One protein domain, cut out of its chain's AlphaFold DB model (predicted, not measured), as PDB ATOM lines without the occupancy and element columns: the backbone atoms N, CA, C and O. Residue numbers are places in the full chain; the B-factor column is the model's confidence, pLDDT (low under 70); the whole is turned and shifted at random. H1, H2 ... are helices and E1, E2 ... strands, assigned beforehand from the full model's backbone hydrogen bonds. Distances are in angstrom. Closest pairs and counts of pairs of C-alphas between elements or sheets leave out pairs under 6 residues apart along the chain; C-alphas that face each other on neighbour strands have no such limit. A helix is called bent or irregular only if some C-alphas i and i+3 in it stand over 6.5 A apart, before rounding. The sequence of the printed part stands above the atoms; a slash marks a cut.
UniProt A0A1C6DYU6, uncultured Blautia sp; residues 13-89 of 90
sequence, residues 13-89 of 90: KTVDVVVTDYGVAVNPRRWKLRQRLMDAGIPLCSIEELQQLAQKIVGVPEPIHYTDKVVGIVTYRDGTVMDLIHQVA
ATOM      1  N   LYS A  13      14.675  27.354   3.477       96.06
ATOM      2  CA  LYS A  13      15.015  27.633   4.887       96.06
ATOM      3  C   LYS A  13      15.068  26.386   5.783       96.06
ATOM      4  O   LYS A  13      15.634  26.477   6.869       96.06
ATOM      5  N   THR A  14      14.455  25.274   5.372       96.56
ATOM      6  CA  THR A  14      14.468  23.995   6.102       96.56
ATOM      7  C   THR A  14      15.440  22.977   5.507       96.56
ATOM      8  O   THR A  14      15.539  21.874   6.036       96.56
ATOM      9  N   VAL A  15      16.131  23.315   4.415       98.12
ATOM     10  CA  VAL A  15      17.154  22.472   3.784       98.12
ATOM     11  C   VAL A  15      18.523  22.981   4.212       98.12
ATOM     12  O   VAL A  15      18.875  24.131   3.944       98.12
ATOM     13  N   ASP A  16      19.293  22.134   4.890       98.62
ATOM     14  CA  ASP A  16      20.537  22.557   5.535       98.62
ATOM     15  C   ASP A  16      21.776  22.328   4.664       98.62
ATOM     16  O   ASP A  16      22.676  23.169   4.655       98.62
ATOM     17  N   VAL A  17      21.827  21.215   3.929       98.56
ATOM     18  CA  VAL A  17      22.974  20.819   3.100       98.56
ATOM     19  C   VAL A  17      22.477  20.173   1.814       98.56
ATOM     20  O   VAL A  17      21.512  19.413   1.825       98.56
ATOM     21  N   VAL A  18      23.169  20.462   0.717       98.56
ATOM     22  CA  VAL A  18      23.014  19.809  -0.580       98.56
ATOM     23  C   VAL A  18      24.343  19.153  -0.935       98.56
ATOM     24  O   VAL A  18      25.389  19.796  -0.867       98.56
ATOM     25  N   VAL A  19      24.303  17.875  -1.300       98.44
ATOM     26  CA  VAL A  19      25.477  17.084  -1.687       98.44
ATOM     27  C   VAL A  19      25.278  16.598  -3.114       98.44
ATOM     28  O   VAL A  19      24.203  16.116  -3.463       98.44
ATOM     29  N   THR A  20      26.311  16.746  -3.935       98.06
ATOM     30  CA  THR A  20      26.355  16.288  -5.326       98.06
ATOM     31  C   THR A  20      27.737  15.720  -5.629       98.06
ATOM     32  O   THR A  20      28.687  16.004  -4.899       98.06
ATOM     33  N   ASP A  21      27.878  15.026  -6.756       97.50
ATOM     34  CA  ASP A  21      29.184  14.568  -7.259       97.50
ATOM     35  C   ASP A  21      30.146  15.731  -7.566       97.50
ATOM     36  O   ASP A  21      31.357  15.546  -7.642       97.50
ATOM     37  N   TYR A  22      29.612  16.948  -7.716       97.31
ATOM     38  CA  TYR A  22      30.367  18.159  -8.030       97.31
ATOM     39  C   TYR A  22      30.655  19.050  -6.813       97.31
ATOM     40  O   TYR A  22      31.290  20.093  -6.962       97.31
ATOM     41  N   GLY A  23      30.203  18.667  -5.614       97.88
ATOM     42  CA  GLY A  23      30.494  19.404  -4.388       97.88
ATOM     43  C   GLY A  23      29.370  19.410  -3.356       97.88
ATOM     44  O   GLY A  23      28.251  18.941  -3.592       97.88
ATOM     45  N   VAL A  24      29.702  19.976  -2.193       98.69
ATOM     46  CA  VAL A  24      28.819  20.121  -1.031       98.69
ATOM     47  C   VAL A  24      28.533  21.598  -0.787       98.69
ATOM     48  O   VAL A  24      29.459  22.383  -0.584       98.69
ATOM     49  N   ALA A  25      27.256  21.971  -0.756       98.62
ATOM     50  CA  ALA A  25      26.809  23.318  -0.426       98.62
ATOM     51  C   ALA A  25      26.024  23.309   0.889       98.62
ATOM     52  O   ALA A  25      25.064  22.556   1.059       98.62
ATOM     53  N   VAL A  26      26.423  24.165   1.828       98.75
ATOM     54  CA  VAL A  26      25.738  24.341   3.116       98.75
ATOM     55  C   VAL A  26      24.932  25.627   3.068       98.75
ATOM     56  O   VAL A  26      25.463  26.677   2.706       98.75
ATOM     57  N   ASN A  27      23.670  25.559   3.486       98.62
ATOM     58  CA  ASN A  27      22.801  26.721   3.577       98.62
ATOM     59  C   ASN A  27      23.454  27.805   4.462       98.62
ATOM     60  O   ASN A  27      23.788  27.515   5.617       98.62
ATOM     61  N   PRO A  28      23.595  29.061   3.991       97.75
ATOM     62  CA  PRO A  28      24.220  30.142   4.761       97.75
ATOM     63  C   PRO A  28      23.586  30.382   6.140       97.75
ATOM     64  O   PRO A  28      24.263  30.798   7.079       97.75
ATOM     65  N   ARG A  29      22.299  30.041   6.317       98.06
ATOM     66  CA  ARG A  29      21.600  30.108   7.615       98.06
ATOM     67  C   ARG A  29      22.166  29.137   8.660       98.06
ATOM     68  O   ARG A  29      21.842  29.255   9.842       98.06
ATOM     69  N   ARG A  30      22.994  28.170   8.253       98.12
ATOM     70  CA  ARG A  30      23.591  27.116   9.089       98.12
ATOM     71  C   ARG A  30      25.100  27.298   9.261       98.12
ATOM     72  O   ARG A  30      25.858  26.337   9.199       98.12
ATOM     73  N   TRP A  31      25.549  28.522   9.533       97.44
ATOM     74  CA  TRP A  31      26.974  28.866   9.653       97.44
ATOM     75  C   TRP A  31      27.772  27.971  10.625       97.44
ATOM     76  O   TRP A  31      28.895  27.589  10.313       97.44
ATOM     77  N   LYS A  32      27.190  27.550  11.760       98.38
ATOM     78  CA  LYS A  32      27.847  26.604  12.688       98.38
ATOM     79  C   LYS A  32      28.081  25.229  12.058       98.38
ATOM     80  O   LYS A  32      29.106  24.609  12.310       98.38
ATOM     81  N   LEU A  33      27.128  24.744  11.260       98.38
ATOM     82  CA  LEU A  33      27.274  23.487  10.524       98.38
ATOM     83  C   LEU A  33      28.341  23.631   9.440       98.38
ATOM     84  O   LEU A  33      29.197  22.763   9.328       98.38
ATOM     85  N   ARG A  34      28.335  24.754   8.707       98.38
ATOM     86  CA  ARG A  34      29.372  25.079   7.719       98.38
ATOM     87  C   ARG A  34      30.765  25.001   8.347       98.38
ATOM     88  O   ARG A  34      31.606  24.282   7.824       98.38
ATOM     89  N   GLN A  35      30.970  25.665   9.486       98.50
ATOM     90  CA  GLN A  35      32.251  25.645  10.194       98.50
ATOM     91  C   GLN A  35      32.661  24.223  10.591       98.50
ATOM     92  O   GLN A  35      33.750  23.789  10.244       98.50
ATOM     93  N   ARG A  36      31.760  23.457  11.220       98.62
ATOM     94  CA  ARG A  36      32.044  22.071  11.631       98.62
ATOM     95  C   ARG A  36      32.447  21.166  10.466       98.62
ATOM     96  O   ARG A  36      33.285  20.292  10.653       98.62
ATOM     97  N   LEU A  37      31.837  21.338   9.293       98.56
ATOM     98  CA  LEU A  37      32.179  20.553   8.104       98.56
ATOM     99  C   LEU A  37      33.530  20.987   7.512       98.56
ATOM    100  O   LEU A  37      34.312  20.125   7.124       98.56
ATOM    101  N   MET A  38      33.833  22.291   7.509       98.06
ATOM    102  CA  MET A  38      35.152  22.799   7.103       98.06
ATOM    103  C   MET A  38      36.264  22.305   8.037       98.06
ATOM    104  O   MET A  38      37.284  21.822   7.556       98.06
ATOM    105  N   ASP A  39      36.048  22.350   9.355       98.50
ATOM    106  CA  ASP A  39      36.998  21.852  10.364       98.50
ATOM    107  C   ASP A  39      37.232  20.337  10.235       98.50
ATOM    108  O   ASP A  39      38.315  19.840  10.533       98.50
ATOM    109  N   ALA A  40      36.227  19.599   9.753       98.50
ATOM    110  CA  ALA A  40      36.322  18.173   9.446       98.50
ATOM    111  C   ALA A  40      37.002  17.873   8.091       98.50
ATOM    112  O   ALA A  40      37.068  16.713   7.689       98.50
ATOM    113  N   GLY A  41      37.490  18.892   7.376       98.19
ATOM    114  CA  GLY A  41      38.192  18.736   6.101       98.19
ATOM    115  C   GLY A  41      37.283  18.508   4.892       98.19
ATOM    116  O   GLY A  41      37.767  18.089   3.842       98.19
ATOM    117  N   ILE A  42      35.976  18.769   5.005       98.31
ATOM    118  CA  ILE A  42      35.047  18.624   3.880       98.31
ATOM    119  C   ILE A  42      35.122  19.891   3.013       98.31
ATOM    120  O   ILE A  42      34.813  20.980   3.510       98.31
ATOM    121  N   PRO A  43      35.491  19.787   1.721       97.56
ATOM    122  CA  PRO A  43      35.504  20.933   0.826       97.56
ATOM    123  C   PRO A  43      34.070  21.399   0.564       97.56
ATOM    124  O   PRO A  43      33.211  20.623   0.142       97.56
ATOM    125  N   LEU A  44      33.812  22.680   0.823       98.44
ATOM    126  CA  LEU A  44      32.501  23.291   0.635       98.44
ATOM    127  C   LEU A  44      32.535  24.306  -0.504       98.44
ATOM    128  O   LEU A  44      33.492  25.064  -0.641       98.44
ATOM    129  N   CYS A  45      31.431  24.376  -1.232       98.31
ATOM    130  CA  CYS A  45      31.141  25.374  -2.256       98.31
ATOM    131  C   CYS A  45      29.860  26.145  -1.892       98.31
ATOM    132  O   CYS A  45      29.199  25.863  -0.879       98.31
ATOM    133  N   SER A  46      29.528  27.165  -2.675       98.19
ATOM    134  CA  SER A  46      28.227  27.828  -2.643       98.19
ATOM    135  C   SER A  46      27.212  27.075  -3.510       98.19
ATOM    136  O   SER A  46      27.567  26.291  -4.393       98.19
ATOM    137  N   ILE A  47      25.918  27.297  -3.267       98.38
ATOM    138  CA  ILE A  47      24.884  26.700  -4.125       98.38
ATOM    139  C   ILE A  47      24.867  27.368  -5.508       98.38
ATOM    140  O   ILE A  47      24.516  26.730  -6.499       98.38
ATOM    141  N   GLU A  48      25.319  28.621  -5.582       98.44
ATOM    142  CA  GLU A  48      25.517  29.390  -6.805       98.44
ATOM    143  C   GLU A  48      26.634  28.794  -7.672       98.44
ATOM    144  O   GLU A  48      26.459  28.683  -8.881       98.44
ATOM    145  N   GLU A  49      27.741  28.328  -7.084       98.38
ATOM    146  CA  GLU A  49      28.812  27.632  -7.818       98.38
ATOM    147  C   GLU A  49      28.296  26.332  -8.456       98.38
ATOM    148  O   GLU A  49      28.527  26.085  -9.642       98.38
ATOM    149  N   LEU A  50      27.512  25.536  -7.714       98.50
ATOM    150  CA  LEU A  50      26.858  24.336  -8.256       98.50
ATOM    151  C   LEU A  50      25.834  24.677  -9.356       98.50
ATOM    152  O   LEU A  50      25.650  23.914 -10.307       98.50
ATOM    153  N   GLN A  51      25.151  25.816  -9.238       98.19
ATOM    154  CA  GLN A  51      24.197  26.319 -10.227       98.19
ATOM    155  C   GLN A  51      24.880  26.770 -11.520       98.19
ATOM    156  O   GLN A  51      24.460  26.347 -12.601       98.19
ATOM    157  N   GLN A  52      25.951  27.551 -11.418       98.25
ATOM    158  CA  GLN A  52      26.752  27.991 -12.557       98.25
ATOM    159  C   GLN A  52      27.409  26.806 -13.265       98.25
ATOM    160  O   GLN A  52      27.400  26.739 -14.493       98.25
ATOM    161  N   LEU A  53      27.921  25.830 -12.507       98.00
ATOM    162  CA  LEU A  53      28.488  24.613 -13.079       98.00
ATOM    163  C   LEU A  53      27.445  23.817 -13.866       98.00
ATOM    164  O   LEU A  53      27.727  23.392 -14.985       98.00
ATOM    165  N   ALA A  54      26.230  23.661 -13.333       98.00
ATOM    166  CA  ALA A  54      25.150  22.995 -14.058       98.00
ATOM    167  C   ALA A  54      24.846  23.703 -15.391       98.00
ATOM    168  O   ALA A  54      24.805  23.047 -16.429       98.00
ATOM    169  N   GLN A  55      24.723  25.036 -15.390       97.81
ATOM    170  CA  GLN A  55      24.520  25.808 -16.624       97.81
ATOM    171  C   GLN A  55      25.697  25.709 -17.595       97.81
ATOM    172  O   GLN A  55      25.493  25.692 -18.802       97.81
ATOM    173  N   LYS A  56      26.933  25.607 -17.102       97.94
ATOM    174  CA  LYS A  56      28.105  25.407 -17.959       97.94
ATOM    175  C   LYS A  56      28.074  24.055 -18.682       97.94
ATOM    176  O   LYS A  56      28.590  23.961 -19.790       97.94
ATOM    177  N   ILE A  57      27.498  23.023 -18.062       97.81
ATOM    178  CA  ILE A  57      27.436  21.669 -18.628       97.81
ATOM    179  C   ILE A  57      26.300  21.545 -19.650       97.81
ATOM    180  O   ILE A  57      26.519  20.980 -20.719       97.81
ATOM    181  N   VAL A  58      25.100  22.047 -19.336       97.69
ATOM    182  CA  VAL A  58      23.892  21.809 -20.159       97.69
ATOM    183  C   VAL A  58      23.278  23.065 -20.785       97.69
ATOM    184  O   VAL A  58      22.292  22.965 -21.508       97.69
ATOM    185  N   GLY A  59      23.843  24.244 -20.532       97.25
ATOM    186  CA  GLY A  59      23.295  25.525 -20.973       97.25
ATOM    187  C   GLY A  59      22.201  26.080 -20.055       97.25
ATOM    188  O   GLY A  59      21.917  25.562 -18.972       97.25
ATOM    189  N   VAL A  60      21.596  27.186 -20.492       96.31
ATOM    190  CA  VAL A  60      20.419  27.777 -19.846       96.31
ATOM    191  C   VAL A  60      19.172  27.135 -20.463       96.31
ATOM    192  O   VAL A  60      19.057  27.146 -21.687       96.31
ATOM    193  N   PRO A  61      18.258  26.558 -19.662       93.69
ATOM    194  CA  PRO A  61      17.053  25.938 -20.198       93.69
ATOM    195  C   PRO A  61      16.089  26.995 -20.743       93.69
ATOM    196  O   PRO A  61      15.922  28.053 -20.131       93.69
ATOM    197  N   GLU A  62      15.419  26.673 -21.849       94.31
ATOM    198  CA  GLU A  62      14.287  27.463 -22.339       94.31
ATOM    199  C   GLU A  62      13.152  27.441 -21.293       94.31
ATOM    200  O   GLU A  62      12.845  26.368 -20.754       94.31
ATOM    201  N   PRO A  63      12.542  28.590 -20.949       93.88
ATOM    202  CA  PRO A  63      11.433  28.625 -20.004       93.88
ATOM    203  C   PRO A  63      10.219  27.824 -20.488       93.88
ATOM    204  O   PRO A  63       9.831  27.886 -21.650       93.88
ATOM    205  N   ILE A  64       9.560  27.122 -19.564       95.00
ATOM    206  CA  ILE A  64       8.259  26.501 -19.837       95.00
ATOM    207  C   ILE A  64       7.196  27.604 -19.872       95.00
ATOM    208  O   ILE A  64       7.118  28.422 -18.951       95.00
ATOM    209  N   HIS A  65       6.362  27.607 -20.910       96.31
ATOM    210  CA  HIS A  65       5.206  28.492 -20.996       96.31
ATOM    211  C   HIS A  65       4.022  27.891 -20.231       96.31
ATOM    212  O   HIS A  65       3.680  26.722 -20.402       96.31
ATOM    213  N   TYR A  66       3.400  28.699 -19.376       97.81
ATOM    214  CA  TYR A  66       2.242  28.315 -18.571       97.81
ATOM    215  C   TYR A  66       1.051  29.206 -18.914       97.81
ATOM    216  O   TYR A  66       1.232  30.376 -19.249       97.81
ATOM    217  N   THR A  67      -0.158  28.662 -18.804       98.31
ATOM    218  CA  THR A  67      -1.396  29.452 -18.820       98.31
ATOM    219  C   THR A  67      -1.746  29.918 -17.403       98.31
ATOM    220  O   THR A  67      -1.174  29.444 -16.420       98.31
ATOM    221  N   ASP A  68      -2.739  30.800 -17.268       97.69
ATOM    222  CA  ASP A  68      -3.215  31.273 -15.956       97.69
ATOM    223  C   ASP A  68      -4.056  30.231 -15.193       97.69
ATOM    224  O   ASP A  68      -4.464  30.453 -14.050       97.69
ATOM    225  N   LYS A  69      -4.353  29.073 -15.801       98.31
ATOM    226  CA  LYS A  69      -5.182  28.046 -15.168       98.31
ATOM    227  C   LYS A  69      -4.395  27.322 -14.077       98.31
ATOM    228  O   LYS A  69      -3.489  26.542 -14.365       98.31
ATOM    229  N   VAL A  70      -4.816  27.492 -12.826       98.31
ATOM    230  CA  VAL A  70      -4.324  26.688 -11.698       98.31
ATOM    231  C   VAL A  70      -4.841  25.252 -11.823       98.31
ATOM    232  O   VAL A  70      -6.046  25.019 -11.924       98.31
ATOM    233  N   VAL A  71      -3.926  24.286 -11.797       98.31
ATOM    234  CA  VAL A  71      -4.215  22.842 -11.877       98.31
ATOM    235  C   VAL A  71      -3.804  22.079 -10.619       98.31
ATOM    236  O   VAL A  71      -4.132  20.904 -10.482       98.31
ATOM    237  N   GLY A  72      -3.128  22.736  -9.675       98.38
ATOM    238  CA  GLY A  72      -2.789  22.160  -8.377       98.38
ATOM    239  C   GLY A  72      -2.444  23.220  -7.336       98.38
ATOM    240  O   GLY A  72      -1.940  24.291  -7.668       98.38
ATOM    241  N   ILE A  73      -2.703  22.907  -6.068       98.19
ATOM    242  CA  ILE A  73      -2.362  23.752  -4.919       98.19
ATOM    243  C   ILE A  73      -1.382  22.973  -4.049       98.19
ATOM    244  O   ILE A  73      -1.683  21.859  -3.620       98.19
ATOM    245  N   VAL A  74      -0.220  23.560  -3.775       98.06
ATOM    246  CA  VAL A  74       0.768  22.990  -2.862       98.06
ATOM    247  C   VAL A  74       0.558  23.601  -1.486       98.06
ATOM    248  O   VAL A  74       0.796  24.791  -1.277       98.06
ATOM    249  N   THR A  75       0.111  22.785  -0.536       97.62
ATOM    250  CA  THR A  75      -0.031  23.181   0.866       97.62
ATOM    251  C   THR A  75       1.191  22.758   1.671       97.62
ATOM    252  O   THR A  75       1.769  21.689   1.461       97.62
ATOM    253  N   TYR A  76       1.607  23.610   2.604       95.44
ATOM    254  CA  TYR A  76       2.626  23.250   3.578       95.44
ATOM    255  C   TYR A  76       2.008  22.454   4.735       95.44
ATOM    256  O   TYR A  76       0.791  22.354   4.882       95.44
ATOM    257  N   ARG A  77       2.858  21.875   5.590       92.25
ATOM    258  CA  ARG A  77       2.444  20.990   6.697       92.25
ATOM    259  C   ARG A  77       1.494  21.631   7.716       92.25
ATOM    260  O   ARG A  77       0.859  20.915   8.477       92.25
ATOM    261  N   ASP A  78       1.452  22.958   7.768       94.38
ATOM    262  CA  ASP A  78       0.577  23.745   8.642       94.38
ATOM    263  C   ASP A  78      -0.744  24.149   7.961       94.38
ATOM    264  O   ASP A  78      -1.529  24.899   8.536       94.38
ATOM    265  N   GLY A  79      -0.998  23.655   6.746       93.69
ATOM    266  CA  GLY A  79      -2.196  23.948   5.965       93.69
ATOM    267  C   GLY A  79      -2.134  25.255   5.175       93.69
ATOM    268  O   GLY A  79      -3.064  25.541   4.423       93.69
ATOM    269  N   THR A  80      -1.060  26.045   5.295       96.38
ATOM    270  CA  THR A  80      -0.903  27.269   4.498       96.38
ATOM    271  C   THR A  80      -0.656  26.939   3.025       96.38
ATOM    272  O   THR A  80       0.019  25.961   2.695       96.38
ATOM    273  N   VAL A  81      -1.204  27.753   2.118       96.81
ATOM    274  CA  VAL A  81      -0.903  27.640   0.684       96.81
ATOM    275  C   VAL A  81       0.507  28.167   0.446       96.81
ATOM    276  O   VAL A  81       0.816  29.304   0.796       96.81
ATOM    277  N   MET A  82       1.356  27.328  -0.138       95.94
ATOM    278  CA  MET A  82       2.774  27.608  -0.335       95.94
ATOM    279  C   MET A  82       3.122  27.881  -1.796       95.94
ATOM    280  O   MET A  82       3.958  28.742  -2.059       95.94
ATOM    281  N   ASP A  83       2.501  27.164  -2.733       98.06
ATOM    282  CA  ASP A  83       2.716  27.366  -4.167       98.06
ATOM    283  C   ASP A  83       1.497  26.916  -4.986       98.06
ATOM    284  O   ASP A  83       0.649  26.161  -4.499       98.06
ATOM    285  N   LEU A  84       1.418  27.366  -6.236       98.19
ATOM    286  CA  LEU A  84       0.375  27.002  -7.192       98.19
ATOM    287  C   LEU A  84       1.003  26.384  -8.441       98.19
ATOM    288  O   LEU A  84       1.914  26.946  -9.047       98.19
ATOM    289  N   ILE A  85       0.469  25.243  -8.865       98.38
ATOM    290  CA  ILE A  85       0.858  24.595 -10.115       98.38
ATOM    291  C   ILE A  85      -0.079  25.096 -11.209       98.38
ATOM    292  O   ILE A  85      -1.299  24.962 -11.093       98.38
ATOM    293  N   HIS A  86       0.498  25.651 -12.270       98.38
ATOM    294  CA  HIS A  86      -0.231  26.176 -13.421       98.38
ATOM    295  C   HIS A  86      -0.183  25.186 -14.589       98.38
ATOM    296  O   HIS A  86       0.764  24.406 -14.716       98.38
ATOM    297  N   GLN A  87      -1.219  25.194 -15.426       98.38
ATOM    298  CA  GLN A  87      -1.279  24.378 -16.635       98.38
ATOM    299  C   GLN A  87      -0.155  24.785 -17.597       98.38
ATOM    300  O   GLN A  87       0.059  25.972 -17.835       98.38
ATOM    301  N   VAL A  88       0.545  23.806 -18.169       97.88
ATOM    302  CA  VAL A  88       1.512  24.042 -19.254       97.88
ATOM    303  C   VAL A  88       0.749  24.453 -20.517       97.88
ATOM    304  O   VAL A  88      -0.302  23.879 -20.805       97.88
ATOM    305  N   ALA A  89       1.236  25.473 -21.223       95.25
ATOM    306  CA  ALA A  89       0.697  25.870 -22.519       95.25
ATOM    307  C   ALA A  89       1.125  24.855 -23.592       95.25
ATOM    308  O   ALA A  89       2.277  24.418 -23.580       95.25
TER     309      ALA A  89
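This is residues 13 to 89 of the 90 residues of a protein of uncultured Blautia sp (UniProt A0A1C6DYU6). Two separate parts are joined by one drawn-out link: a small body, in which the short hairpin E1 and E2 has H1 near one end and H2 near the other, and a longer, bent hairpin of E3 and E4. Residues 59 to 65 lead from H2 to E3, and a wide gap lies between the long hairpin and E1, E2 and H1. The printed part has 77 residues, with two named helices and four named strands in the order E1, E2, H1, H2, E3, E4; its two sheets, E1 - E2 and E3 - E4, are both antiparallel, and the class is mixed, helices and strands. The whole is flat and only just extended, close to loose, with a radius of gyration of the C-alphas of 17.4 A and spans of 50 by 37 by 16 A.

E1, residues 17 to 20, and E2, residues 23 to 26, form a hairpin with an angle of 171 degrees between their directions; N 18 and O 25 are 2.8 A apart, within hydrogen-bond range. H1, residues 28 to 39, follows after a tight link, and its closest C-alpha pair with E2 is Arg 34 and Val 26, 5.9 A. E1 and H1 are apart. In the short link after H1, residues 44 to 45 pair in parallel with residues 24 to 25 of E2. H2, residues 47 to 58, has its closest C-alpha pair with E2 at Ile 47 and Ala 25, 5.4 A; H1 and H2 are apart. Every O i to N i+4 pair is within hydrogen-bond range in H2, but 6 of 8 are in H1. E3, residues 66 to 75, bends by 84 degrees at residue 69. It forms a hairpin with E4, residues 81 to 88, at 147 degrees between directions; N 74 and O 83 are 2.8 A apart and N 87 and O 69 are 2.8 A apart, both within hydrogen-bond range. E4 is apart from E1, E2, H1 and H2.

E1 begins at C-alpha 17, (22.974, 20.819, 3.100), and is 10.1 A long; E2 is 10.2 A long. H1 is 16.2 A long and irregular, with C-alphas 29 and 32 8.8 A apart. H2 is 16.8 A long and ends at C-alpha 58, (23.892, 21.809, -20.159). E3 is 20.2 A long and E4 20.4 A, ending at C-alpha 88, (1.512, 24.042, -19.254).

The two C-alphas farthest apart, those of Asp 39 and Lys 69, are 49.7 A apart. The printed part has no cut and no long link. Its mean pLDDT is 97.5, and no printed residue is under 70.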